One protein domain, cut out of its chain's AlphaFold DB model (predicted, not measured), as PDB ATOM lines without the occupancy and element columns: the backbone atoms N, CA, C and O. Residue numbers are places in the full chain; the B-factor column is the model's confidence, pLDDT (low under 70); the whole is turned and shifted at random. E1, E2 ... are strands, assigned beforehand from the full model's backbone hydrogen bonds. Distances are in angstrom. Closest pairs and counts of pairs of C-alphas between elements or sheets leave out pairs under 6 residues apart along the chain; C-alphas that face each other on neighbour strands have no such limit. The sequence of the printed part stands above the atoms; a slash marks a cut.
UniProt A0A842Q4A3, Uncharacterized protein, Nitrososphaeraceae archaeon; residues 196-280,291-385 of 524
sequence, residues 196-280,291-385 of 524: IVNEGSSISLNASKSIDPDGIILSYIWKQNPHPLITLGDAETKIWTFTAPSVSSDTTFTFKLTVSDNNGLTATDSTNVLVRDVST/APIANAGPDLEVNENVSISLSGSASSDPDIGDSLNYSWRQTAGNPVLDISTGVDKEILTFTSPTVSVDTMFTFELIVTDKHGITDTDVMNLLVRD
ATOM      1  N   ILE A 196      27.459 -80.727   0.832       81.31
ATOM      2  CA  ILE A 196      26.155 -80.993   1.447       81.31
ATOM      3  C   ILE A 196      26.377 -81.826   2.704       81.31
ATOM      4  O   ILE A 196      26.891 -82.944   2.644       81.31
ATOM      5  N   VAL A 197      25.954 -81.301   3.849       85.44
ATOM      6  CA  VAL A 197      26.105 -81.947   5.153       85.44
ATOM      7  C   VAL A 197      24.805 -81.880   5.948       85.44
ATOM      8  O   VAL A 197      23.913 -81.094   5.656       85.44
ATOM      9  N   ASN A 198      24.675 -82.720   6.971       86.31
ATOM     10  CA  ASN A 198      23.589 -82.581   7.945       86.31
ATOM     11  C   ASN A 198      24.009 -81.608   9.050       86.31
ATOM     12  O   ASN A 198      25.201 -81.529   9.365       86.31
ATOM     13  N   GLU A 199      23.052 -80.943   9.695       87.50
ATOM     14  CA  GLU A 199      23.330 -80.196  10.929       87.50
ATOM     15  C   GLU A 199      24.105 -81.049  11.955       87.50
ATOM     16  O   GLU A 199      23.921 -82.266  12.062       87.50
ATOM     17  N   GLY A 200      25.042 -80.424  12.675       84.31
ATOM     18  CA  GLY A 200      25.936 -81.101  13.619       84.31
ATOM     19  C   GLY A 200      27.106 -81.880  12.996       84.31
ATOM     20  O   GLY A 200      27.933 -82.408  13.740       84.31
ATOM     21  N   SER A 201      27.218 -81.953  11.663       88.25
ATOM     22  CA  SER A 201      28.367 -82.581  10.988       88.25
ATOM     23  C   SER A 201      29.617 -81.699  11.057       88.25
ATOM     24  O   SER A 201      29.517 -80.476  11.028       88.25
ATOM     25  N   SER A 202      30.806 -82.307  11.095       87.12
ATOM     26  CA  SER A 202      32.066 -81.568  10.933       87.12
ATOM     27  C   SER A 202      32.278 -81.208   9.460       87.12
ATOM     28  O   SER A 202      32.192 -82.078   8.597       87.12
ATOM     29  N   ILE A 203      32.597 -79.945   9.194       88.75
ATOM     30  CA  ILE A 203      32.940 -79.383   7.884       88.75
ATOM     31  C   ILE A 203      34.425 -79.005   7.895       88.75
ATOM     32  O   ILE A 203      34.963 -78.613   8.934       88.75
ATOM     33  N   SER A 204      35.082 -79.133   6.743       89.00
ATOM     34  CA  SER A 204      36.464 -78.704   6.522       89.00
ATOM     35  C   SER A 204      36.555 -77.944   5.205       89.00
ATOM     36  O   SER A 204      36.544 -78.565   4.146       89.00
ATOM     37  N   LEU A 205      36.684 -76.621   5.270       88.25
ATOM     38  CA  LEU A 205      37.011 -75.793   4.110       88.25
ATOM     39  C   LEU A 205      38.522 -75.831   3.906       88.25
ATOM     40  O   LEU A 205      39.290 -75.617   4.851       88.25
ATOM     41  N   ASN A 206      38.960 -76.177   2.700       84.75
ATOM     42  CA  ASN A 206      40.357 -76.483   2.430       84.75
ATOM     43  C   ASN A 206      40.876 -75.666   1.251       84.75
ATOM     44  O   ASN A 206      40.636 -76.021   0.102       84.75
ATOM     45  N   ALA A 207      41.683 -74.652   1.555       84.62
ATOM     46  CA  ALA A 207      42.323 -73.813   0.555       84.62
ATOM     47  C   ALA A 207      43.633 -74.401   0.006       84.62
ATOM     48  O   ALA A 207      44.477 -73.678  -0.525       84.62
ATOM     49  N   SER A 208      43.881 -75.709   0.174       79.44
ATOM     50  CA  SER A 208      45.206 -76.283  -0.080       79.44
ATOM     51  C   SER A 208      45.689 -76.193  -1.515       79.44
ATOM     52  O   SER A 208      46.896 -76.268  -1.735       79.44
ATOM     53  N   LYS A 209      44.744 -76.060  -2.443       80.50
ATOM     54  CA  LYS A 209      44.961 -75.961  -3.882       80.50
ATOM     55  C   LYS A 209      45.158 -74.527  -4.373       80.50
ATOM     56  O   LYS A 209      45.431 -74.346  -5.550       80.50
ATOM     57  N   SER A 210      45.060 -73.528  -3.490       78.56
ATOM     58  CA  SER A 210      45.438 -72.165  -3.858       78.56
ATOM     59  C   SER A 210      46.926 -72.136  -4.212       78.56
ATOM     60  O   SER A 210      47.748 -72.697  -3.476       78.56
ATOM     61  N   ILE A 211      47.267 -71.475  -5.313       71.62
ATOM     62  CA  ILE A 211      48.635 -71.386  -5.834       71.62
ATOM     63  C   ILE A 211      49.001 -69.942  -6.141       71.62
ATOM     64  O   ILE A 211      48.138 -69.104  -6.366       71.62
ATOM     65  N   ASP A 212      50.292 -69.653  -6.142       70.31
ATOM     66  CA  ASP A 212      50.821 -68.385  -6.612       70.31
ATOM     67  C   ASP A 212      51.830 -68.677  -7.736       70.31
ATOM     68  O   ASP A 212      52.839 -69.335  -7.467       70.31
ATOM     69  N   PRO A 213      51.531 -68.291  -8.990       62.12
ATOM     70  CA  PRO A 213      52.360 -68.628 -10.148       62.12
ATOM     71  C   PRO A 213      53.765 -68.015 -10.128       62.12
ATOM     72  O   PRO A 213      54.698 -68.623 -10.656       62.12
ATOM     73  N   ASP A 214      53.933 -66.822  -9.554       58.94
ATOM     74  CA  ASP A 214      55.212 -66.099  -9.523       58.94
ATOM     75  C   ASP A 214      55.663 -65.690  -8.111       58.94
ATOM     76  O   ASP A 214      56.685 -65.010  -7.956       58.94
ATOM     77  N   GLY A 215      54.965 -66.177  -7.085       65.38
ATOM     78  CA  GLY A 215      55.278 -65.931  -5.683       65.38
ATOM     79  C   GLY A 215      54.933 -67.083  -4.732       65.38
ATOM     80  O   GLY A 215      55.007 -68.270  -5.052       65.38
ATOM     81  N   ILE A 216      54.649 -66.718  -3.485       60.62
ATOM     82  CA  ILE A 216      54.303 -67.596  -2.371       60.62
ATOM     83  C   ILE A 216      53.108 -66.985  -1.637       60.62
ATOM     84  O   ILE A 216      53.183 -65.863  -1.130       60.62
ATOM     85  N   ILE A 217      52.042 -67.771  -1.462       66.12
ATOM     86  CA  ILE A 217      50.894 -67.386  -0.631       66.12
ATOM     87  C   ILE A 217      51.319 -67.263   0.838       66.12
ATOM     88  O   ILE A 217      51.761 -68.235   1.455       66.12
ATOM     89  N   LEU A 218      51.122 -66.079   1.418       65.56
ATOM     90  CA  LEU A 218      51.438 -65.757   2.809       65.56
ATOM     91  C   LEU A 218      50.236 -65.836   3.755       65.56
ATOM     92  O   LEU A 218      50.428 -66.073   4.948       65.56
ATOM     93  N   SER A 219      49.010 -65.628   3.266       74.56
ATOM     94  CA  SER A 219      47.814 -65.639   4.117       74.56
ATOM     95  C   SER A 219      46.584 -66.205   3.427       74.56
ATOM     96  O   SER A 219      46.410 -66.042   2.223       74.56
ATOM     97  N   TYR A 220      45.715 -66.802   4.239       80.38
ATOM     98  CA  TYR A 220      44.385 -67.287   3.883       80.38
ATOM     99  C   TYR A 220      43.413 -66.655   4.869       80.38
ATOM    100  O   TYR A 220      43.638 -66.776   6.067       80.38
ATOM    101  N   ILE A 221      42.372 -65.978   4.395       84.19
ATOM    102  CA  ILE A 221      41.346 -65.360   5.237       84.19
ATOM    103  C   ILE A 221      39.989 -65.850   4.758       84.19
ATOM    104  O   ILE A 221      39.588 -65.573   3.628       84.19
ATOM    105  N   TRP A 222      39.276 -66.551   5.627       85.50
ATOM    106  CA  TRP A 222      37.901 -66.966   5.398       85.50
ATOM    107  C   TRP A 222      36.940 -65.975   6.033       85.50
ATOM    108  O   TRP A 222      37.041 -65.689   7.226       85.50
ATOM    109  N   LYS A 223      35.983 -65.494   5.242       82.88
ATOM    110  CA  LYS A 223      34.858 -64.680   5.702       82.88
ATOM    111  C   LYS A 223      33.559 -65.320   5.269       82.88
ATOM    112  O   LYS A 223      33.403 -65.708   4.115       82.88
ATOM    113  N   GLN A 224      32.594 -65.394   6.170       79.31
ATOM    114  CA  GLN A 224      31.250 -65.787   5.782       79.31
ATOM    115  C   GLN A 224      30.542 -64.600   5.106       79.31
ATOM    116  O   GLN A 224      30.405 -63.534   5.711       79.31
ATOM    117  N   ASN A 225      30.068 -64.770   3.867       69.25
ATOM    118  CA  ASN A 225      29.196 -63.774   3.236       69.25
ATOM    119  C   ASN A 225      27.809 -63.815   3.918       69.25
ATOM    120  O   ASN A 225      27.351 -64.888   4.317       69.25
ATOM    121  N   PRO A 226      27.145 -62.668   4.156       54.81
ATOM    122  CA  PRO A 226      26.209 -62.582   5.264       54.81
ATOM    123  C   PRO A 226      24.852 -63.241   4.980       54.81
ATOM    124  O   PRO A 226      24.190 -62.942   3.993       54.81
ATOM    125  N   HIS A 227      24.413 -63.966   6.010       51.59
ATOM    126  CA  HIS A 227      23.093 -64.522   6.322       51.59
ATOM    127  C   HIS A 227      22.706 -65.894   5.743       51.59
ATOM    128  O   HIS A 227      22.634 -66.046   4.529       51.59
ATOM    129  N   PRO A 228      22.315 -66.843   6.627       52.44
ATOM    130  CA  PRO A 228      22.332 -66.746   8.098       52.44
ATOM    131  C   PRO A 228      23.763 -66.827   8.662       52.44
ATOM    132  O   PRO A 228      24.535 -67.682   8.255       52.44
ATOM    133  N   LEU A 229      24.146 -65.926   9.578       58.47
ATOM    134  CA  LEU A 229      25.489 -65.925  10.183       58.47
ATOM    135  C   LEU A 229      25.649 -67.114  11.134       58.47
ATOM    136  O   LEU A 229      24.811 -67.328  12.011       58.47
ATOM    137  N   ILE A 230      26.749 -67.846  10.996       60.09
ATOM    138  CA  ILE A 230      27.210 -68.780  12.015       60.09
ATOM    139  C   ILE A 230      28.079 -67.975  12.977       60.09
ATOM    140  O   ILE A 230      28.926 -67.196  12.553       60.09
ATOM    141  N   THR A 231      27.885 -68.133  14.287       52.03
ATOM    142  CA  THR A 231      28.766 -67.515  15.290       52.03
ATOM    143  C   THR A 231      30.103 -68.259  15.344       52.03
ATOM    144  O   THR A 231      30.405 -68.957  16.308       52.03
ATOM    145  N   LEU A 232      30.895 -68.142  14.287       57.41
ATOM    146  CA  LEU A 232      32.279 -68.583  14.194       57.41
ATOM    147  C   LEU A 232      33.012 -67.438  13.495       57.41
ATOM    148  O   LEU A 232      32.616 -67.046  12.403       57.41
ATOM    149  N   GLY A 233      33.985 -66.827  14.173       54.03
ATOM    150  CA  GLY A 233      34.726 -65.687  13.625       54.03
ATOM    151  C   GLY A 233      35.508 -66.036  12.356       54.03
ATOM    152  O   GLY A 233      35.585 -67.202  11.968       54.03
ATOM    153  N   ASP A 234      36.108 -65.016  11.741       58.94
ATOM    154  CA  ASP A 234      36.990 -65.178  10.583       58.94
ATOM    155  C   ASP A 234      38.132 -66.163  10.906       58.94
ATOM    156  O   ASP A 234      38.698 -66.144  12.005       58.94
ATOM    157  N   ALA A 235      38.469 -67.032   9.949       66.00
ATOM    158  CA  ALA A 235      39.565 -67.988  10.093       66.00
ATOM    159  C   ALA A 235      40.746 -67.597   9.205       66.00
ATOM    160  O   ALA A 235      40.609 -67.483   7.989       66.00
ATOM    161  N   GLU A 236      41.922 -67.442   9.813       76.06
ATOM    162  CA  GLU A 236      43.168 -67.090   9.118       76.06
ATOM    163  C   GLU A 236      44.026 -68.330   8.784       76.06
ATOM    164  O   GLU A 236      45.251 -68.332   8.928       76.06
ATOM    165  N   THR A 237      43.388 -69.450   8.428       76.69
ATOM    166  CA  THR A 237      44.063 -70.743   8.245       76.69
ATOM    167  C   THR A 237      43.843 -71.325   6.852       76.69
ATOM    168  O   THR A 237      42.764 -71.233   6.270       76.69
ATOM    169  N   LYS A 238      44.877 -72.003   6.328       80.19
ATOM    170  CA  LYS A 238      44.823 -72.733   5.046       80.19
ATOM    171  C   LYS A 238      43.738 -73.820   5.032       80.19
ATOM    172  O   LYS A 238      43.148 -74.097   3.994       80.19
ATOM    173  N   ILE A 239      43.464 -74.419   6.190       83.31
ATOM    174  CA  ILE A 239      42.353 -75.351   6.407       83.31
ATOM    175  C   ILE A 239      41.540 -74.824   7.582       83.31
ATOM    176  O   ILE A 239      42.101 -74.606   8.660       83.31
ATOM    177  N   TRP A 240      40.238 -74.633   7.392       86.81
ATOM    178  CA  TRP A 240      39.322 -74.204   8.442       86.81
ATOM    179  C   TRP A 240      38.266 -75.275   8.696       86.81
ATOM    180  O   TRP A 240      37.539 -75.685   7.794       86.81
ATOM    181  N   THR A 241      38.185 -75.739   9.943       85.25
ATOM    182  CA  THR A 241      37.218 -76.751  10.365       85.25
ATOM    183  C   THR A 241      36.219 -76.178  11.357       85.25
ATOM    184  O   THR A 241      36.571 -75.421  12.262       85.25
ATOM    185  N   PHE A 242      34.956 -76.558  11.196       85.31
ATOM    186  CA  PHE A 242      33.883 -76.179  12.109       85.31
ATOM    187  C   PHE A 242      32.742 -77.195  12.091       85.31
ATOM    188  O   PHE A 242      32.693 -78.085  11.246       85.31
ATOM    189  N   THR A 243      31.812 -77.070  13.034       86.44
ATOM    190  CA  THR A 243      30.610 -77.908  13.089       86.44
ATOM    191  C   THR A 243      29.435 -77.174  12.456       86.44
ATOM    192  O   THR A 243      29.163 -76.028  12.814       86.44
ATOM    193  N   ALA A 244      28.720 -77.845  11.554       87.38
ATOM    194  CA  ALA A 244      27.514 -77.331  10.921       87.38
ATOM    195  C   ALA A 244      26.481 -76.904  11.985       87.38
ATOM    196  O   ALA A 244      26.180 -77.702  12.883       87.38
ATOM    197  N   PRO A 245      25.935 -75.676  11.914       85.94
ATOM    198  CA  PRO A 245      24.952 -75.184  12.875       85.94
ATOM    199  C   PRO A 245      23.643 -75.970  12.776       85.94
ATOM    200  O   PRO A 245      23.367 -76.611  11.765       85.94
ATOM    201  N   SER A 246      22.814 -75.880  13.816       85.25
ATOM    202  CA  SER A 246      21.427 -76.330  13.715       85.25
ATOM    203  C   SER A 246      20.615 -75.376  12.848       85.25
ATOM    204  O   SER A 246      20.727 -74.156  13.002       85.25
ATOM    205  N   VAL A 247      19.783 -75.928  11.971       81.06
ATOM    206  CA  VAL A 247      18.980 -75.166  11.004       81.06
ATOM    207  C   VAL A 247      17.521 -75.612  11.067       81.06
ATOM    208  O   VAL A 247      17.229 -76.774  11.309       81.06
ATOM    209  N   SER A 248      16.576 -74.683  10.891       80.56
ATOM    210  CA  SER A 248      15.128 -74.983  10.935       80.56
ATOM    211  C   SER A 248      14.531 -75.406   9.586       80.56
ATOM    212  O   SER A 248      13.319 -75.587   9.471       80.56
ATOM    213  N   SER A 249      15.373 -75.423   8.559       75.06
ATOM    214  CA  SER A 249      15.133 -75.847   7.184       75.06
ATOM    215  C   SER A 249      16.497 -75.966   6.503       75.06
ATOM    216  O   SER A 249      17.459 -75.348   6.968       75.06
ATOM    217  N   ASP A 250      16.584 -76.699   5.397       78.00
ATOM    218  CA  ASP A 250      17.798 -76.751   4.575       78.00
ATOM    219  C   ASP A 250      18.293 -75.328   4.267       78.00
ATOM    220  O   ASP A 250      17.516 -74.449   3.890       78.00
ATOM    221  N   THR A 251      19.568 -75.067   4.552       78.25
ATOM    222  CA  THR A 251      20.140 -73.715   4.538       78.25
ATOM    223  C   THR A 251      21.549 -73.742   3.959       78.25
ATOM    224  O   THR A 251      22.409 -74.470   4.458       78.25
ATOM    225  N   THR A 252      21.798 -72.918   2.943       81.50
ATOM    226  CA  THR A 252      23.124 -72.739   2.335       81.50
ATOM    227  C   THR A 252      23.906 -71.631   3.041       81.50
ATOM    228  O   THR A 252      23.375 -70.549   3.294       81.50
ATOM    229  N   PHE A 253      25.178 -71.894   3.341       82.50
ATOM    230  CA  PHE A 253      26.139 -70.941   3.896       82.50
ATOM    231  C   PHE A 253      27.280 -70.721   2.902       82.50
ATOM    232  O   PHE A 253      27.962 -71.677   2.541       82.50
ATOM    233  N   THR A 254      27.513 -69.473   2.497       83.31
ATOM    234  CA  THR A 254      28.596 -69.111   1.568       83.31
ATOM    235  C   THR A 254      29.815 -68.592   2.325       83.31
ATOM    236  O   THR A 254      29.720 -67.655   3.127       83.31
ATOM    237  N   PHE A 255      30.978 -69.159   2.025       85.62
ATOM    238  CA  PHE A 255      32.261 -68.788   2.609       85.62
ATOM    239  C   PHE A 255      33.185 -68.259   1.530       85.62
ATOM    240  O   PHE A 255      33.460 -68.949   0.558       85.62
ATOM    241  N   LYS A 256      33.683 -67.041   1.722       84.81
ATOM    242  CA  LYS A 256      34.635 -66.384   0.841       84.81
ATOM    243  C   LYS A 256      36.051 -66.545   1.384       84.81
ATOM    244  O   LYS A 256      36.353 -66.067   2.478       84.81
ATOM    245  N   LEU A 257      36.919 -67.161   0.598       86.94
ATOM    246  CA  LEU A 257      38.361 -67.183   0.786       86.94
ATOM    247  C   LEU A 257      38.985 -65.911   0.199       86.94
ATOM    248  O   LEU A 257      38.616 -65.454  -0.879       86.94
ATOM    249  N   THR A 258      39.965 -65.346   0.895       83.31
ATOM    250  CA  THR A 258      40.900 -64.344   0.375       83.31
ATOM    251  C   THR A 258      42.320 -64.836   0.617       83.31
ATOM    252  O   THR A 258      42.707 -65.042   1.766       83.31
ATOM    253  N   VAL A 259      43.096 -65.024  -0.447       75.94
ATOM    254  CA  VAL A 259      44.526 -65.358  -0.368       75.94
ATOM    255  C   VAL A 259      45.367 -64.125  -0.672       75.94
ATOM    256  O   VAL A 259      44.942 -63.250  -1.431       75.94
ATOM    257  N   SER A 260      46.546 -64.016  -0.064       73.00
ATOM    258  CA  SER A 260      47.495 -62.932  -0.354       73.00
ATOM    259  C   SER A 260      48.914 -63.463  -0.463       73.00
ATOM    260  O   SER A 260      49.291 -64.342   0.313       73.00
ATOM    261  N   ASP A 261      49.686 -62.926  -1.400       64.44
ATOM    262  CA  ASP A 261      51.055 -63.354  -1.684       64.44
ATOM    263  C   ASP A 261      52.143 -62.497  -1.000       64.44
ATOM    264  O   ASP A 261      51.873 -61.531  -0.277       64.44
ATOM    265  N   ASN A 262      53.409 -62.851  -1.242       67.69
ATOM    266  CA  ASN A 262      54.593 -62.118  -0.787       67.69
ATOM    267  C   ASN A 262      54.842 -60.795  -1.527       67.69
ATOM    268  O   ASN A 262      55.742 -60.038  -1.149       67.69
ATOM    269  N   ASN A 263      54.058 -60.508  -2.557       63.50
ATOM    270  CA  ASN A 263      54.082 -59.289  -3.346       63.50
ATOM    271  C   ASN A 263      52.951 -58.314  -2.962       63.50
ATOM    272  O   ASN A 263      52.939 -57.170  -3.425       63.50
ATOM    273  N   GLY A 264      52.057 -58.725  -2.058       66.25
ATOM    274  CA  GLY A 264      50.894 -57.972  -1.605       66.25
ATOM    275  C   GLY A 264      49.699 -58.021  -2.561       66.25
ATOM    276  O   GLY A 264      48.763 -57.244  -2.362       66.25
ATOM    277  N   LEU A 265      49.713 -58.879  -3.587       66.19
ATOM    278  CA  LEU A 265      48.545 -59.128  -4.428       66.19
ATOM    279  C   LEU A 265      47.604 -60.112  -3.734       66.19
ATOM    280  O   LEU A 265      47.997 -60.897  -2.870       66.19
ATOM    281  N   THR A 266      46.328 -60.041  -4.103       74.94
ATOM    282  CA  THR A 266      45.270 -60.827  -3.473       74.94
ATOM    283  C   THR A 266      44.340 -61.422  -4.508       74.94
ATOM    284  O   THR A 266      44.011 -60.750  -5.487       74.94
ATOM    285  N   ALA A 267      43.824 -62.610  -4.224       72.12
ATOM    286  CA  ALA A 267      42.718 -63.208  -4.958       72.12
ATOM    287  C   ALA A 267      41.666 -63.746  -3.999       72.12
ATOM    288  O   ALA A 267      41.930 -63.946  -2.810       72.12
ATOM    289  N   THR A 268      40.456 -63.935  -4.510       79.81
ATOM    290  CA  THR A 268      39.336 -64.417  -3.711       79.81
ATOM    291  C   THR A 268      38.578 -65.492  -4.446       79.81
ATOM    292  O   THR A 268      38.392 -65.364  -5.652       79.81
ATOM    293  N   ASP A 269      38.067 -66.448  -3.690       78.94
ATOM    294  CA  ASP A 269      37.196 -67.512  -4.177       78.94
ATOM    295  C   ASP A 269      36.091 -67.780  -3.145       78.94
ATOM    296  O   ASP A 269      36.165 -67.261  -2.027       78.94
ATOM    297  N   SER A 270      35.021 -68.483  -3.499       83.44
ATOM    298  CA  SER A 270      33.926 -68.810  -2.585       83.44
ATOM    299  C   SER A 270      33.526 -70.277  -2.669       83.44
ATOM    300  O   SER A 270      33.679 -70.921  -3.687       83.44
ATOM    301  N   THR A 271      32.995 -70.802  -1.569       84.81
ATOM    302  CA  THR A 271      32.408 -72.141  -1.519       84.81
ATOM    303  C   THR A 271      31.113 -72.119  -0.719       84.81
ATOM    304  O   THR A 271      30.980 -71.393   0.276       84.81
ATOM    305  N   ASN A 272      30.149 -72.917  -1.155       83.81
ATOM    306  CA  ASN A 272      28.831 -73.062  -0.568       83.81
ATOM    307  C   ASN A 272      28.721 -74.362   0.238       83.81
ATOM    308  O   ASN A 272      29.074 -75.453  -0.210       83.81
ATOM    309  N   VAL A 273      28.149 -74.265   1.440       86.00
ATOM    310  CA  VAL A 273      27.833 -75.422   2.281       86.00
ATOM    311  C   VAL A 273      26.340 -75.475   2.569       86.00
ATOM    312  O   VAL A 273      25.817 -74.644   3.311       86.00
ATOM    313  N   LEU A 274      25.659 -76.488   2.036       82.44
ATOM    314  CA  LEU A 274      24.275 -76.804   2.373       82.44
ATOM    315  C   LEU A 274      24.220 -77.612   3.662       82.44
ATOM    316  O   LEU A 274      24.706 -78.745   3.723       82.44
ATOM    317  N   VAL A 275      23.572 -77.058   4.675       86.06
ATOM    318  CA  VAL A 275      23.267 -77.760   5.916       86.06
ATOM    319  C   VAL A 275      21.814 -78.207   5.868       86.06
ATOM    320  O   VAL A 275      20.914 -77.373   5.791       86.06
ATOM    321  N   ARG A 276      21.590 -79.521   5.908       82.38
ATOM    322  CA  ARG A 276      20.252 -80.120   5.919       82.38
ATOM    323  C   ARG A 276      19.658 -80.143   7.319       82.38
ATOM    324  O   ARG A 276      20.333 -80.581   8.260       82.38
ATOM    325  N   ASP A 277      18.391 -79.755   7.425       83.25
ATOM    326  CA  ASP A 277      17.594 -79.930   8.638       83.25
ATOM    327  C   ASP A 277      17.243 -81.417   8.797       83.25
ATOM    328  O   ASP A 277      16.488 -81.991   8.009       83.25
ATOM    329  N   VAL A 278      17.789 -82.068   9.828       79.69
ATOM    330  CA  VAL A 278      17.464 -83.470  10.150       79.69
ATOM    331  C   VAL A 278      16.474 -83.590  11.310       79.69
ATOM    332  O   VAL A 278      16.126 -84.704  11.715       79.69
ATOM    333  N   SER A 279      15.974 -82.465  11.827       69.25
ATOM    334  CA  SER A 279      15.041 -82.397  12.950       69.25
ATOM    335  C   SER A 279      13.600 -82.779  12.572       69.25
ATOM    336  O   SER A 279      12.754 -82.934  13.458       69.25
ATOM    337  N   THR A 280      13.300 -83.044  11.292       50.53
ATOM    338  CA  THR A 280      11.985 -83.536  10.853       50.53
ATOM    339  C   THR A 280      12.045 -84.949  10.255       50.53
ATOM    340  O   THR A 280      12.475 -85.197   9.137       50.53
ATOM    341  N   ALA A 291      16.867 -71.767  -3.190       80.69
ATOM    342  CA  ALA A 291      17.753 -71.450  -4.305       80.69
ATOM    343  C   ALA A 291      18.615 -72.680  -4.644       80.69
ATOM    344  O   ALA A 291      18.981 -73.422  -3.722       80.69
ATOM    345  N   PRO A 292      18.991 -72.868  -5.921       86.69
ATOM    346  CA  PRO A 292      20.003 -73.851  -6.272       86.69
ATOM    347  C   PRO A 292      21.361 -73.455  -5.673       86.69
ATOM    348  O   PRO A 292      21.529 -72.367  -5.130       86.69
ATOM    349  N   ILE A 293      22.337 -74.347  -5.786       81.44
ATOM    350  CA  ILE A 293      23.731 -74.125  -5.407       81.44
ATOM    351  C   ILE A 293      24.556 -74.293  -6.673       81.44
ATOM    352  O   ILE A 293      24.623 -75.395  -7.229       81.44
ATOM    353  N   ALA A 294      25.126 -73.195  -7.154       83.94
ATOM    354  CA  ALA A 294      26.014 -73.188  -8.301       83.94
ATOM    355  C   ALA A 294      27.409 -73.655  -7.883       83.94
ATOM    356  O   ALA A 294      27.918 -73.208  -6.865       83.94
ATOM    357  N   ASN A 295      28.016 -74.515  -8.703       81.38
ATOM    358  CA  ASN A 295      29.411 -74.919  -8.580       81.38
ATOM    359  C   ASN A 295      30.083 -74.867  -9.957       81.38
ATOM    360  O   ASN A 295      29.742 -75.667 -10.830       81.38
ATOM    361  N   ALA A 296      31.013 -73.941 -10.159       82.12
ATOM    362  CA  ALA A 296      31.750 -73.699 -11.396       82.12
ATOM    363  C   ALA A 296      32.949 -74.654 -11.588       82.12
ATOM    364  O   ALA A 296      33.633 -74.598 -12.615       82.12
ATOM    365  N   GLY A 297      33.182 -75.563 -10.639       78.81
ATOM    366  CA  GLY A 297      34.362 -76.419 -10.594       78.81
ATOM    367  C   GLY A 297      35.593 -75.695 -10.029       78.81
ATOM    368  O   GLY A 297      35.519 -74.522  -9.687       78.81
ATOM    369  N   PRO A 298      36.728 -76.402  -9.892       70.94
ATOM    370  CA  PRO A 298      37.951 -75.810  -9.359       70.94
ATOM    371  C   PRO A 298      38.579 -74.815 -10.339       70.94
ATOM    372  O   PRO A 298      38.408 -74.935 -11.557       70.94
ATOM    373  N   ASP A 299      39.402 -73.919  -9.800       75.44
ATOM    374  CA  ASP A 299      40.307 -73.079 -10.580       75.44
ATOM    375  C   ASP A 299      41.289 -73.928 -11.403       75.44
ATOM    376  O   ASP A 299      41.684 -75.033 -11.016       75.44
ATOM    377  N   LEU A 300      41.672 -73.414 -12.574       69.31
ATOM    378  CA  LEU A 300      42.489 -74.136 -13.547       69.31
ATOM    379  C   LEU A 300      43.715 -73.332 -13.969       69.31
ATOM    380  O   LEU A 300      43.664 -72.119 -14.160       69.31
ATOM    381  N   GLU A 301      44.802 -74.048 -14.226       75.06
ATOM    382  CA  GLU A 301      45.999 -73.518 -14.864       75.06
ATOM    383  C   GLU A 301      46.301 -74.337 -16.117       75.06
ATOM    384  O   GLU A 301      46.421 -75.563 -16.069       75.06
ATOM    385  N   VAL A 302      46.386 -73.656 -17.257       73.25
ATOM    386  CA  VAL A 302      46.620 -74.267 -18.564       73.25
ATOM    387  C   VAL A 302      47.575 -73.415 -19.378       73.25
ATOM    388  O   VAL A 302      47.758 -72.227 -19.134       73.25
ATOM    389  N   ASN A 303      48.149 -74.011 -20.408       71.94
ATOM    390  CA  ASN A 303      48.899 -73.261 -21.401       71.94
ATOM    391  C   ASN A 303      47.956 -72.611 -22.429       71.94
ATOM    392  O   ASN A 303      46.790 -73.005 -22.577       71.94
ATOM    393  N   GLU A 304      48.448 -71.610 -23.156       74.19
ATOM    394  CA  GLU A 304      47.731 -71.056 -24.305       74.19
ATOM    395  C   GLU A 304      47.434 -72.099 -25.397       74.19
ATOM    396  O   GLU A 304      48.177 -73.059 -25.594       74.19
ATOM    397  N   ASN A 305      46.343 -71.892 -26.143       74.88
ATOM    398  CA  ASN A 305      45.903 -72.730 -27.265       74.88
ATOM    399  C   ASN A 305      45.528 -74.190 -26.911       74.88
ATOM    400  O   ASN A 305      45.502 -75.056 -27.787       74.88
ATOM    401  N   VAL A 306      45.169 -74.464 -25.654       71.56
ATOM    402  CA  VAL A 306      44.726 -75.780 -25.157       71.56
ATOM    403  C   VAL A 306      43.199 -75.864 -25.132       71.56
ATOM    404  O   VAL A 306      42.516 -74.915 -24.754       71.56
ATOM    405  N   SER A 307      42.628 -77.008 -25.523       79.12
ATOM    406  CA  SER A 307      41.189 -77.258 -25.360       79.12
ATOM    407  C   SER A 307      40.862 -77.530 -23.895       79.12
ATOM    408  O   SER A 307      41.396 -78.468 -23.309       79.12
ATOM    409  N   ILE A 308      39.932 -76.768 -23.328       84.00
ATOM    410  CA  ILE A 308      39.528 -76.870 -21.925       84.00
ATOM    411  C   ILE A 308      38.020 -77.067 -21.782       84.00
ATOM    412  O   ILE A 308      37.241 -76.738 -22.681       84.00
ATOM    413  N   SER A 309      37.619 -77.649 -20.653       83.44
ATOM    414  CA  SER A 309      36.219 -77.883 -20.289       83.44
ATOM    415  C   SER A 309      35.968 -77.400 -18.865       83.44
ATOM    416  O   SER A 309      36.616 -77.884 -17.942       83.44
ATOM    417  N   LEU A 310      35.023 -76.479 -18.694       85.19
ATOM    418  CA  LEU A 310      34.506 -76.060 -17.391       85.19
ATOM    419  C   LEU A 310      33.211 -76.830 -17.126       85.19
ATOM    420  O   LEU A 310      32.378 -76.952 -18.031       85.19
ATOM    421  N   SER A 311      33.046 -77.377 -15.923       85.19
ATOM    422  CA  SER A 311      31.912 -78.247 -15.592       85.19
ATOM    423  C   SER A 311      31.111 -77.699 -14.425       85.19
ATOM    424  O   SER A 311      31.617 -77.604 -13.314       85.19
ATOM    425  N   GLY A 312      29.830 -77.437 -14.675       85.56
ATOM    426  CA  GLY A 312      28.837 -77.068 -13.673       85.56
ATOM    427  C   GLY A 312      28.207 -78.271 -12.968       85.56
ATOM    428  O   GLY A 312      27.281 -78.107 -12.179       85.56
ATOM    429  N   SER A 313      28.659 -79.491 -13.271       86.00
ATOM    430  CA  SER A 313      27.996 -80.746 -12.887       86.00
ATOM    431  C   SER A 313      27.899 -81.008 -11.384       86.00
ATOM    432  O   SER A 313      27.133 -81.865 -10.955       86.00
ATOM    433  N   ALA A 314      28.703 -80.312 -10.579       83.50
ATOM    434  CA  ALA A 314      28.633 -80.381  -9.121       83.50
ATOM    435  C   ALA A 314      27.539 -79.469  -8.530       83.50
ATOM    436  O   ALA A 314      27.268 -79.547  -7.333       83.50
ATOM    437  N   SER A 315      26.890 -78.641  -9.358       84.81
ATOM    438  CA  SER A 315      25.757 -77.812  -8.942       84.81
ATOM    439  C   SER A 315      24.572 -78.683  -8.531       84.81
ATOM    440  O   SER A 315      24.316 -79.731  -9.130       84.81
ATOM    441  N   SER A 316      23.819 -78.249  -7.525       84.25
ATOM    442  CA  SER A 316      22.713 -79.032  -6.970       84.25
ATOM    443  C   SER A 316      21.532 -78.159  -6.579       84.25
ATOM    444  O   SER A 316      21.688 -76.972  -6.325       84.25
ATOM    445  N   ASP A 317      20.342 -78.753  -6.545       84.94
ATOM    446  CA  ASP A 317      19.146 -78.111  -6.009       84.94
ATOM    447  C   ASP A 317      18.713 -78.842  -4.727       84.94
ATOM    448  O   ASP A 317      18.606 -80.079  -4.755       84.94
ATOM    449  N   PRO A 318      18.497 -78.135  -3.602       77.06
ATOM    450  CA  PRO A 318      17.959 -78.741  -2.385       77.06
ATOM    451  C   PRO A 318      16.566 -79.363  -2.589       77.06
ATOM    452  O   PRO A 318      16.218 -80.347  -1.927       77.06
ATOM    453  N   ASP A 319      15.769 -78.832  -3.518       81.38
ATOM    454  CA  ASP A 319      14.440 -79.327  -3.835       81.38
ATOM    455  C   ASP A 319      14.517 -80.548  -4.764       81.38
ATOM    456  O   ASP A 319      14.786 -80.487  -5.966       81.38
ATOM    457  N   ILE A 320      14.258 -81.723  -4.181       77.00
ATOM    458  CA  ILE A 320      14.355 -83.009  -4.883       77.00
ATOM    459  C   ILE A 320      13.492 -83.008  -6.152       77.00
ATOM    460  O   ILE A 320      12.259 -82.996  -6.101       77.00
ATOM    461  N   GLY A 321      14.157 -83.172  -7.297       76.00
ATOM    462  CA  GLY A 321      13.521 -83.290  -8.608       76.00
ATOM    463  C   GLY A 321      13.442 -81.980  -9.389       76.00
ATOM    464  O   GLY A 321      12.863 -81.982 -10.481       76.00
ATOM    465  N   ASP A 322      14.015 -80.895  -8.873       85.75
ATOM    466  CA  ASP A 322      14.196 -79.661  -9.625       85.75
ATOM    467  C   ASP A 322      15.314 -79.825 -10.662       85.75
ATOM    468  O   ASP A 322      16.363 -80.419 -10.418       85.75
ATOM    469  N   SER A 323      15.030 -79.377 -11.886       89.75
ATOM    470  CA  SER A 323      15.993 -79.375 -12.984       89.75
ATOM    471  C   SER A 323      16.750 -78.057 -12.995       89.75
ATOM    472  O   SER A 323      16.115 -77.002 -12.931       89.75
ATOM    473  N   LEU A 324      18.063 -78.126 -13.187       93.75
ATOM    474  CA  LEU A 324      18.933 -76.962 -13.262       93.75
ATOM    475  C   LEU A 324      19.166 -76.524 -14.711       93.75
ATOM    476  O   LEU A 324      19.389 -77.348 -15.600       93.75
ATOM    477  N   ASN A 325      19.140 -75.213 -14.932       96.12
ATOM    478  CA  ASN A 325      19.643 -74.564 -16.137       96.12
ATOM    479  C   ASN A 325      20.962 -73.859 -15.820       96.12
ATOM    480  O   ASN A 325      21.110 -73.284 -14.744       96.12
ATOM    481  N   TYR A 326      21.883 -73.858 -16.779       95.56
ATOM    482  CA  TYR A 326      23.232 -73.322 -16.621       95.56
ATOM    483  C   TYR A 326      23.428 -72.123 -17.544       95.56
ATOM    484  O   TYR A 326      22.880 -72.083 -18.645       95.56
ATOM    485  N   SER A 327      24.204 -71.140 -17.101       96.19
ATOM    486  CA  SER A 327      24.611 -69.996 -17.911       96.19
ATOM    487  C   SER A 327      25.998 -69.527 -17.488       96.19
ATOM    488  O   SER A 327      26.155 -68.938 -16.426       96.19
ATOM    489  N   TRP A 328      26.989 -69.716 -18.347       95.38
ATOM    490  CA  TRP A 328      28.357 -69.255 -18.143       95.38
ATOM    491  C   TRP A 328      28.567 -67.829 -18.655       95.38
ATOM    492  O   TRP A 328      27.912 -67.375 -19.592       95.38
ATOM    493  N   ARG A 329      29.520 -67.099 -18.084       92.81
ATOM    494  CA  ARG A 329      29.977 -65.819 -18.635       92.81
ATOM    495  C   ARG A 329      31.407 -65.523 -18.214       92.81
ATOM    496  O   ARG A 329      31.730 -65.603 -17.040       92.81
ATOM    497  N   GLN A 330      32.235 -65.080 -19.155       89.88
ATOM    498  CA  GLN A 330      33.528 -64.479 -18.833       89.88
ATOM    499  C   GLN A 330      33.310 -63.076 -18.237       89.88
ATOM    500  O   GLN A 330      32.728 -62.206 -18.892       89.88
ATOM    501  N   THR A 331      33.760 -62.852 -17.006       83.88
ATOM    502  CA  THR A 331      33.617 -61.581 -16.271       83.88
ATOM    503  C   THR A 331      34.914 -60.772 -16.231       83.88
ATOM    504  O   THR A 331      34.859 -59.547 -16.103       83.88
ATOM    505  N   ALA A 332      36.070 -61.423 -16.410       74.94
ATOM    506  CA  ALA A 332      37.379 -60.777 -16.513       74.94
ATOM    507  C   ALA A 332      38.333 -61.529 -17.464       74.94
ATOM    508  O   ALA A 332      38.054 -62.642 -17.911       74.94
ATOM    509  N   GLY A 333      39.469 -60.905 -17.787       75.56
ATOM    510  CA  GLY A 333      40.458 -61.417 -18.745       75.56
ATOM    511  C   GLY A 333      40.270 -60.864 -20.163       75.56
ATOM    512  O   GLY A 333      39.179 -60.445 -20.548       75.56
ATOM    513  N   ASN A 334      41.355 -60.814 -20.934       74.69
ATOM    514  CA  ASN A 334      41.389 -60.325 -22.316       74.69
ATOM    515  C   ASN A 334      42.270 -61.286 -23.139       74.69
ATOM    516  O   ASN A 334      43.372 -61.573 -22.673       74.69
ATOM    517  N   PRO A 335      41.857 -61.764 -24.329       83.62
ATOM    518  CA  PRO A 335      40.649 -61.420 -25.096       83.62
ATOM    519  C   PRO A 335      39.321 -61.861 -24.465       83.62
ATOM    520  O   PRO A 335      39.281 -62.721 -23.592       83.62
ATOM    521  N   VAL A 336      38.214 -61.270 -24.923       85.06
ATOM    522  CA  VAL A 336      36.884 -61.862 -24.706       85.06
ATOM    523  C   VAL A 336      36.773 -63.089 -25.605       85.06
ATOM    524  O   VAL A 336      36.954 -62.981 -26.820       85.06
ATOM    525  N   LEU A 337      36.496 -64.240 -25.005       86.38
ATOM    526  CA  LEU A 337      36.441 -65.526 -25.686       86.38
ATOM    527  C   LEU A 337      35.074 -65.752 -26.334       86.38
ATOM    528  O   LEU A 337      34.033 -65.405 -25.772       86.38
ATOM    529  N   ASP A 338      35.071 -66.364 -27.519       85.12
ATOM    530  CA  ASP A 338      33.831 -66.817 -28.150       85.12
ATOM    531  C   ASP A 338      33.391 -68.146 -27.527       85.12
ATOM    532  O   ASP A 338      33.754 -69.229 -27.979       85.12
ATOM    533  N   ILE A 339      32.613 -68.035 -26.453       87.88
ATOM    534  CA  ILE A 339      32.012 -69.159 -25.722       87.88
ATOM    535  C   ILE A 339      30.539 -69.373 -26.089       87.88
ATOM    536  O   ILE A 339      29.812 -70.073 -25.386       87.88
ATOM    537  N   SER A 340      30.064 -68.756 -27.179       85.38
ATOM    538  CA  SER A 340      28.644 -68.769 -27.555       85.38
ATOM    539  C   SER A 340      28.089 -70.186 -27.747       85.38
ATOM    540  O   SER A 340      26.912 -70.443 -27.486       85.38
ATOM    541  N   THR A 341      28.940 -71.132 -28.147       79.94
ATOM    542  CA  THR A 341      28.612 -72.554 -28.209       79.94
ATOM    543  C   THR A 341      28.822 -73.218 -26.849       79.94
ATOM    544  O   THR A 341      29.927 -73.642 -26.526       79.94
ATOM    545  N   GLY A 342      27.747 -73.379 -26.078       85.19
ATOM    546  CA  GLY A 342      27.778 -74.097 -24.795       85.19
ATOM    547  C   GLY A 342      27.688 -73.212 -23.559       85.19
ATOM    548  O   GLY A 342      27.705 -73.738 -22.453       85.19
ATOM    549  N   VAL A 343      27.525 -71.900 -23.739       91.69
ATOM    550  CA  VAL A 343      27.281 -70.956 -22.643       91.69
ATOM    551  C   VAL A 343      26.075 -71.344 -21.779       91.69
ATOM    552  O   VAL A 343      26.071 -71.069 -20.593       91.69
ATOM    553  N   ASP A 344      25.075 -72.012 -22.353       93.50
ATOM    554  CA  ASP A 344      23.831 -72.451 -21.715       93.50
ATOM    555  C   ASP A 344      23.844 -73.931 -21.279       93.50
ATOM    556  O   ASP A 344      22.800 -74.518 -20.987       93.50
ATOM    557  N   LYS A 345      25.020 -74.572 -21.284       91.75
ATOM    558  CA  LYS A 345      25.185 -75.996 -20.972       91.75
ATOM    559  C   LYS A 345      25.862 -76.209 -19.624       91.75
ATOM    560  O   LYS A 345      26.638 -75.382 -19.158       91.75
ATOM    561  N   GLU A 346      25.615 -77.386 -19.055       90.94
ATOM    562  CA  GLU A 346      26.307 -77.884 -17.861       90.94
ATOM    563  C   GLU A 346      27.830 -77.921 -18.059       90.94
ATOM    564  O   GLU A 346      28.571 -77.537 -17.164       90.94
ATOM    565  N   ILE A 347      28.298 -78.320 -19.249       88.19
ATOM    566  CA  ILE A 347      29.720 -78.327 -19.610       88.19
ATOM    567  C   ILE A 347      29.973 -77.270 -20.688       88.19
ATOM    568  O   ILE A 347      29.427 -77.366 -21.795       88.19
ATOM    569  N   LEU A 348      30.837 -76.303 -20.377       89.56
ATOM    570  CA  LEU A 348      31.344 -75.309 -21.317       89.56
ATOM    571  C   LEU A 348      32.709 -75.752 -21.851       89.56
ATOM    572  O   LEU A 348      33.616 -76.035 -21.077       89.56
ATOM    573  N   THR A 349      32.887 -75.759 -23.171       85.50
ATOM    574  CA  THR A 349      34.142 -76.171 -23.818       85.50
ATOM    575  C   THR A 349      34.638 -75.107 -24.781       85.50
ATOM    576  O   THR A 349      33.861 -74.636 -25.613       85.50
ATOM    577  N   PHE A 350      35.922 -74.769 -24.713       85.50
ATOM    578  CA  PHE A 350      36.568 -73.800 -25.602       85.50
ATOM    579  C   PHE A 350      38.083 -74.036 -25.647       85.50
ATOM    580  O   PHE A 350      38.617 -74.846 -24.896       85.50
ATOM    581  N   THR A 351      38.782 -73.337 -26.539       83.25
ATOM    582  CA  THR A 351      40.251 -73.336 -26.594       83.25
ATOM    583  C   THR A 351      40.778 -72.082 -25.902       83.25
ATOM    584  O   THR A 351      40.295 -70.987 -26.198       83.25
ATOM    585  N   SER A 352      41.737 -72.223 -24.981       82.19
ATOM    586  CA  SER A 352      42.391 -71.083 -24.329       82.19
ATOM    587  C   SER A 352      43.045 -70.173 -25.384       82.19
ATOM    588  O   SER A 352      43.561 -70.665 -26.391       82.19
ATOM    589  N   PRO A 353      42.993 -68.839 -25.225       81.19
ATOM    590  CA  PRO A 353      43.531 -67.920 -26.220       81.19
ATOM    591  C   PRO A 353      45.059 -67.911 -26.195       81.19
ATOM    592  O   PRO A 353      45.671 -68.222 -25.178       81.19
ATOM    593  N   THR A 354      45.663 -67.458 -27.292       81.38
ATOM    594  CA  THR A 354      47.056 -66.999 -27.289       81.38
ATOM    595  C   THR A 354      47.178 -65.751 -26.412       81.38
ATOM    596  O   THR A 354      46.394 -64.806 -26.567       81.38
ATOM    597  N   VAL A 355      48.154 -65.722 -25.511       73.50
ATOM    598  CA  VAL A 355      48.414 -64.623 -24.579       73.50
ATOM    599  C   VAL A 355      49.895 -64.267 -24.638       73.50
ATOM    600  O   VAL A 355      50.735 -65.133 -24.744       73.50
ATOM    601  N   SER A 356      50.245 -62.979 -24.604       72.56
ATOM    602  CA  SER A 356      51.649 -62.534 -24.733       72.56
ATOM    603  C   SER A 356      52.388 -62.388 -23.398       72.56
ATOM    604  O   SER A 356      53.447 -61.764 -23.351       72.56
ATOM    605  N   VAL A 357      51.704 -62.761 -22.318       62.06
ATOM    606  CA  VAL A 357      52.152 -62.917 -20.930       62.06
ATOM    607  C   VAL A 357      51.107 -63.786 -20.231       62.06
ATOM    608  O   VAL A 357      49.937 -63.752 -20.630       62.06
ATOM    609  N   ASP A 358      51.483 -64.469 -19.156       67.06
ATOM    610  CA  ASP A 358      50.538 -65.163 -18.282       67.06
ATOM    611  C   ASP A 358      49.340 -64.261 -17.945       67.06
ATOM    612  O   ASP A 358      49.470 -63.084 -17.552       67.06
ATOM    613  N   THR A 359      48.149 -64.790 -18.210       73.19
ATOM    614  CA  THR A 359      46.905 -64.025 -18.186       73.19
ATOM    615  C   THR A 359      45.809 -64.803 -17.478       73.19
ATOM    616  O   THR A 359      45.468 -65.920 -17.855       73.19
ATOM    617  N   MET A 360      45.225 -64.156 -16.470       72.50
ATOM    618  CA  MET A 360      44.076 -64.652 -15.721       72.50
ATOM    619  C   MET A 360      42.769 -64.328 -16.454       72.50
ATOM    620  O   MET A 360      42.541 -63.183 -16.863       72.50
ATOM    621  N   PHE A 361      41.894 -65.319 -16.561       81.62
ATOM    622  CA  PHE A 361      40.508 -65.198 -17.001       81.62
ATOM    623  C   PHE A 361      39.597 -65.580 -15.841       81.62
ATOM    624  O   PHE A 361      39.912 -66.497 -15.092       81.62
ATOM    625  N   THR A 362      38.461 -64.904 -15.706       79.88
ATOM    626  CA  THR A 362      37.472 -65.225 -14.667       79.88
ATOM    627  C   THR A 362      36.151 -65.558 -15.335       79.88
ATOM    628  O   THR A 362      35.669 -64.792 -16.180       79.88
ATOM    629  N   PHE A 363      35.574 -66.694 -14.955       85.69
ATOM    630  CA  PHE A 363      34.282 -67.170 -15.425       85.69
ATOM    631  C   PHE A 363      33.297 -67.235 -14.267       85.69
ATOM    632  O   PHE A 363      33.641 -67.666 -13.178       85.69
ATOM    633  N   GLU A 364      32.066 -66.815 -14.523       89.06
ATOM    634  CA  GLU A 364      30.936 -66.934 -13.609       89.06
ATOM    635  C   GLU A 364      29.943 -67.942 -14.191       89.06
ATOM    636  O   GLU A 364      29.507 -67.799 -15.341       89.06
ATOM    637  N   LEU A 365      29.592 -68.954 -13.406       92.56
ATOM    638  CA  LEU A 365      28.476 -69.850 -13.651       92.56
ATOM    639  C   LEU A 365      27.243 -69.314 -12.925       92.56
ATOM    640  O   LEU A 365      27.285 -69.052 -11.731       92.56
ATOM    641  N   ILE A 366      26.124 -69.217 -13.633       92.94
ATOM    642  CA  ILE A 366      24.805 -68.945 -13.065       92.94
ATOM    643  C   ILE A 366      23.972 -70.213 -13.212       92.94
ATOM    644  O   ILE A 366      23.767 -70.697 -14.328       92.94
ATOM    645  N   VAL A 367      23.460 -70.728 -12.101       91.75
ATOM    646  CA  VAL A 367      22.553 -71.875 -12.070       91.75
ATOM    647  C   VAL A 367      21.160 -71.391 -11.718       91.75
ATOM    648  O   VAL A 367      20.992 -70.605 -10.795       91.75
ATOM    649  N   THR A 368      20.158 -71.823 -12.479       91.38
ATOM    650  CA  THR A 368      18.753 -71.441 -12.290       91.38
ATOM    651  C   THR A 368      17.889 -72.678 -12.125       91.38
ATOM    652  O   THR A 368      17.933 -73.570 -12.975       91.38
ATOM    653  N   ASP A 369      17.076 -72.717 -11.079       92.06
ATOM    654  CA  ASP A 369      16.107 -73.790 -10.868       92.06
ATOM    655  C   ASP A 369      14.889 -73.672 -11.810       92.06
ATOM    656  O   ASP A 369      14.755 -72.744 -12.621       92.06
ATOM    657  N   LYS A 370      13.941 -74.610 -11.709       90.75
ATOM    658  CA  LYS A 370      12.726 -74.596 -12.548       90.75
ATOM    659  C   LYS A 370      11.747 -73.466 -12.195       90.75
ATOM    660  O   LYS A 370      10.817 -73.202 -12.962       90.75
ATOM    661  N   HIS A 371      11.911 -72.839 -11.035       85.62
ATOM    662  CA  HIS A 371      11.084 -71.750 -10.526       85.62
ATOM    663  C   HIS A 371      11.683 -70.364 -10.826       85.62
ATOM    664  O   HIS A 371      11.008 -69.352 -10.617       85.62
ATOM    665  N   GLY A 372      12.894 -70.315 -11.386       86.88
ATOM    666  CA  GLY A 372      13.602 -69.104 -11.775       86.88
ATOM    667  C   GLY A 372      14.460 -68.486 -10.670       86.88
ATOM    668  O   GLY A 372      14.899 -67.350 -10.854       86.88
ATOM    669  N   ILE A 373      14.684 -69.171  -9.543       87.25
ATOM    670  CA  ILE A 373      15.651 -68.718  -8.534       87.25
ATOM    671  C   ILE A 373      17.050 -69.106  -9.003       87.25
ATOM    672  O   ILE A 373      17.249 -70.163  -9.600       87.25
ATOM    673  N   THR A 374      18.010 -68.212  -8.775       87.00
ATOM    674  CA  THR A 374      19.376 -68.351  -9.272       87.00
ATOM    675  C   THR A 374      20.394 -68.339  -8.151       87.00
ATOM    676  O   THR A 374      20.229 -67.582  -7.195       87.00
ATOM    677  N   ASP A 375      21.485 -69.062  -8.358       83.88
ATOM    678  CA  ASP A 375      22.732 -68.929  -7.610       83.88
ATOM    679  C   ASP A 375      23.914 -68.796  -8.578       83.88
ATOM    680  O   ASP A 375      23.784 -69.105  -9.770       83.88
ATOM    681  N   THR A 376      25.038 -68.277  -8.092       83.56
ATOM    682  CA  THR A 376      26.215 -67.991  -8.919       83.56
ATOM    683  C   THR A 376      27.498 -68.463  -8.268       83.56
ATOM    684  O   THR A 376      27.679 -68.246  -7.074       83.56
ATOM    685  N   ASP A 377      28.415 -68.980  -9.077       79.81
ATOM    686  CA  ASP A 377      29.758 -69.359  -8.647       79.81
ATOM    687  C   ASP A 377      30.819 -68.881  -9.644       79.81
ATOM    688  O   ASP A 377      30.518 -68.670 -10.821       79.81
ATOM    689  N   VAL A 378      32.047 -68.667  -9.178       82.06
ATOM    690  CA  VAL A 378      33.143 -68.093  -9.964       82.06
ATOM    691  C   VAL A 378      34.338 -69.035  -9.960       82.06
ATOM    692  O   VAL A 378      34.695 -69.556  -8.921       82.06
ATOM    693  N   MET A 379      34.993 -69.187 -11.112       83.50
ATOM    694  CA  MET A 379      36.287 -69.863 -11.216       83.50
ATOM    695  C   MET A 379      37.287 -69.027 -12.017       83.50
ATOM    696  O   MET A 379      36.917 -68.278 -12.936       83.50
ATOM    697  N   ASN A 380      38.565 -69.152 -11.672       77.12
ATOM    698  CA  ASN A 380      39.678 -68.523 -12.365       77.12
ATOM    699  C   ASN A 380      40.428 -69.533 -13.238       77.12
ATOM    700  O   ASN A 380      40.675 -70.681 -12.870       77.12
ATOM    701  N   LEU A 381      40.826 -69.062 -14.415       81.19
ATOM    702  CA  LEU A 381      41.638 -69.782 -15.380       81.19
ATOM    703  C   LEU A 381      42.909 -68.982 -15.650       81.19
ATOM    704  O   LEU A 381      42.860 -67.934 -16.299       81.19
ATOM    705  N   LEU A 382      44.051 -69.500 -15.213       77.81
ATOM    706  CA  LEU A 382      45.348 -68.989 -15.630       77.81
ATOM    707  C   LEU A 382      45.746 -69.622 -16.959       77.81
ATOM    708  O   LEU A 382      45.877 -70.839 -17.066       77.81
ATOM    709  N   VAL A 383      45.960 -68.780 -17.965       77.88
ATOM    710  CA  VAL A 383      46.544 -69.180 -19.244       77.88
ATOM    711  C   VAL A 383      47.992 -68.716 -19.260       77.88
ATOM    712  O   VAL A 383      48.243 -67.508 -19.230       77.88
ATOM    713  N   ARG A 384      48.931 -69.663 -19.292       66.38
ATOM    714  CA  ARG A 384      50.364 -69.371 -19.378       66.38
ATOM    715  C   ARG A 384      50.764 -68.995 -20.803       66.38
ATOM    716  O   ARG A 384      50.413 -69.710 -21.747       66.38
ATOM    717  N   ASP A 385      51.479 -67.878 -20.937       72.56
ATOM    718  CA  ASP A 385      52.129 -67.487 -22.191       72.56
ATOM    719  C   ASP A 385      53.281 -68.440 -22.448       72.56
ATOM    720  O   ASP A 385      54.188 -68.601 -21.629       72.56
TER     721      ASP A 385
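What this domain is: This is residues 196 to 280 and 291 to 385 of the 524 residues of an uncharacterized protein of Nitrososphaeraceae archaeon (UniProt A0A842Q4A3). Two similar lobes lie side by side in a flat slab, residues 196 to 280 in one and residues 291 to 385 in the other, meeting where E6 of the first runs beside E12 of the second. In each lobe a strongly twisted sheet of four strands has a small sheet of two strands loosely over one face: E2 and E4 over E1, E6, E5 and E3, then E8 and E10 over E7, E12, E11 and E9. The printed part has 180 residues with twelve named strands, E1 to E12 in order, and no named helix; the class is all strand, though the strands hold 86 of the 180 residues, under half. Both four-stranded sheets are mixed, in the orders E1 E6 E5 E3 and E7 E12 E11 E9, and both two-stranded sheets are antiparallel. The whole is compact, with a radius of gyration of the C-alphas of 17.5 A and spans of 56 by 41 by 20 A.

How they stand to each other: Start at E1, residues 196 to 198, an edge strand parallel to E6, residues 266 to 276; look there for N 197 and O 274, 2.8 A apart. E6 forms a hairpin with E5, residues 251 to 261, and N 257 and O 269 are 2.7 A apart. E5 is also antiparallel to the edge strand E3, residues 217 to 224, with N 221 and O 258 at 2.8 A. This sheet is curled like part of a barrel, the way across it turning by 101 degrees. E2, residues 202 to 206, is antiparallel to E4, residues 239 to 243, with N 203 and O 242 at 2.8 A. E2 and E6 are near each other, with 5 pairs of C-alphas within 10 A, while E2 and E5 are apart. Crossing to the second four-stranded sheet, you find the C-alphas of Asp 269 in E6 and Val 378 in E12, residues 374 to 384, 7.1 A apart, the closest of these two strands. E12 is parallel to the edge strand E7, residues 300 to 303, with N 302 and O 382 at 2.9 A. E12 forms a hairpin with E11, residues 359 to 368, where N 361 and O 381 are 2.8 A apart. E11 is antiparallel to the edge strand E9, residues 325 to 332, with N 327 and O 366 at 2.8 A. E8, residues 307 to 311, is antiparallel to E10, residues 347 to 351, with N 308 and O 350 at 2.8 A. The closest C-alphas of E9 and E10, those of Trp 328 and Leu 348, are 7.5 A apart.

Where its parts are: Find C-alpha 196 at (26.155, -80.993, 1.447), where E1 begins; E2 and E3 follow, the latter 20.7 A long. After E4, look for C-alpha 251 at (20.140, -73.715, 4.538), from which E5 runs 33.2 A to residue 261; E6 then runs 33.0 A. Past the cut come E7 and E8, then E9, 22.5 A long, and E10. E11 is 29.7 A long, and E12 runs 32.6 A to C-alpha 384 at (50.364, -69.371, -19.378).

The domain as a whole: The farthest C-alphas, those of Thr 280 and Ser 356, are 57.3 A apart. Residues 281 to 290 are not printed, and C-alphas 280 and 291 across this cut are 20.2 A apart. Of the links printed whole, those from E3 to E4, E8 to E9 and E9 to E10 are long. The mean pLDDT of the printed part is 79.6; 28 residues are under 70, among them residues 213 to 218, 225 to 235 and 261 to 265.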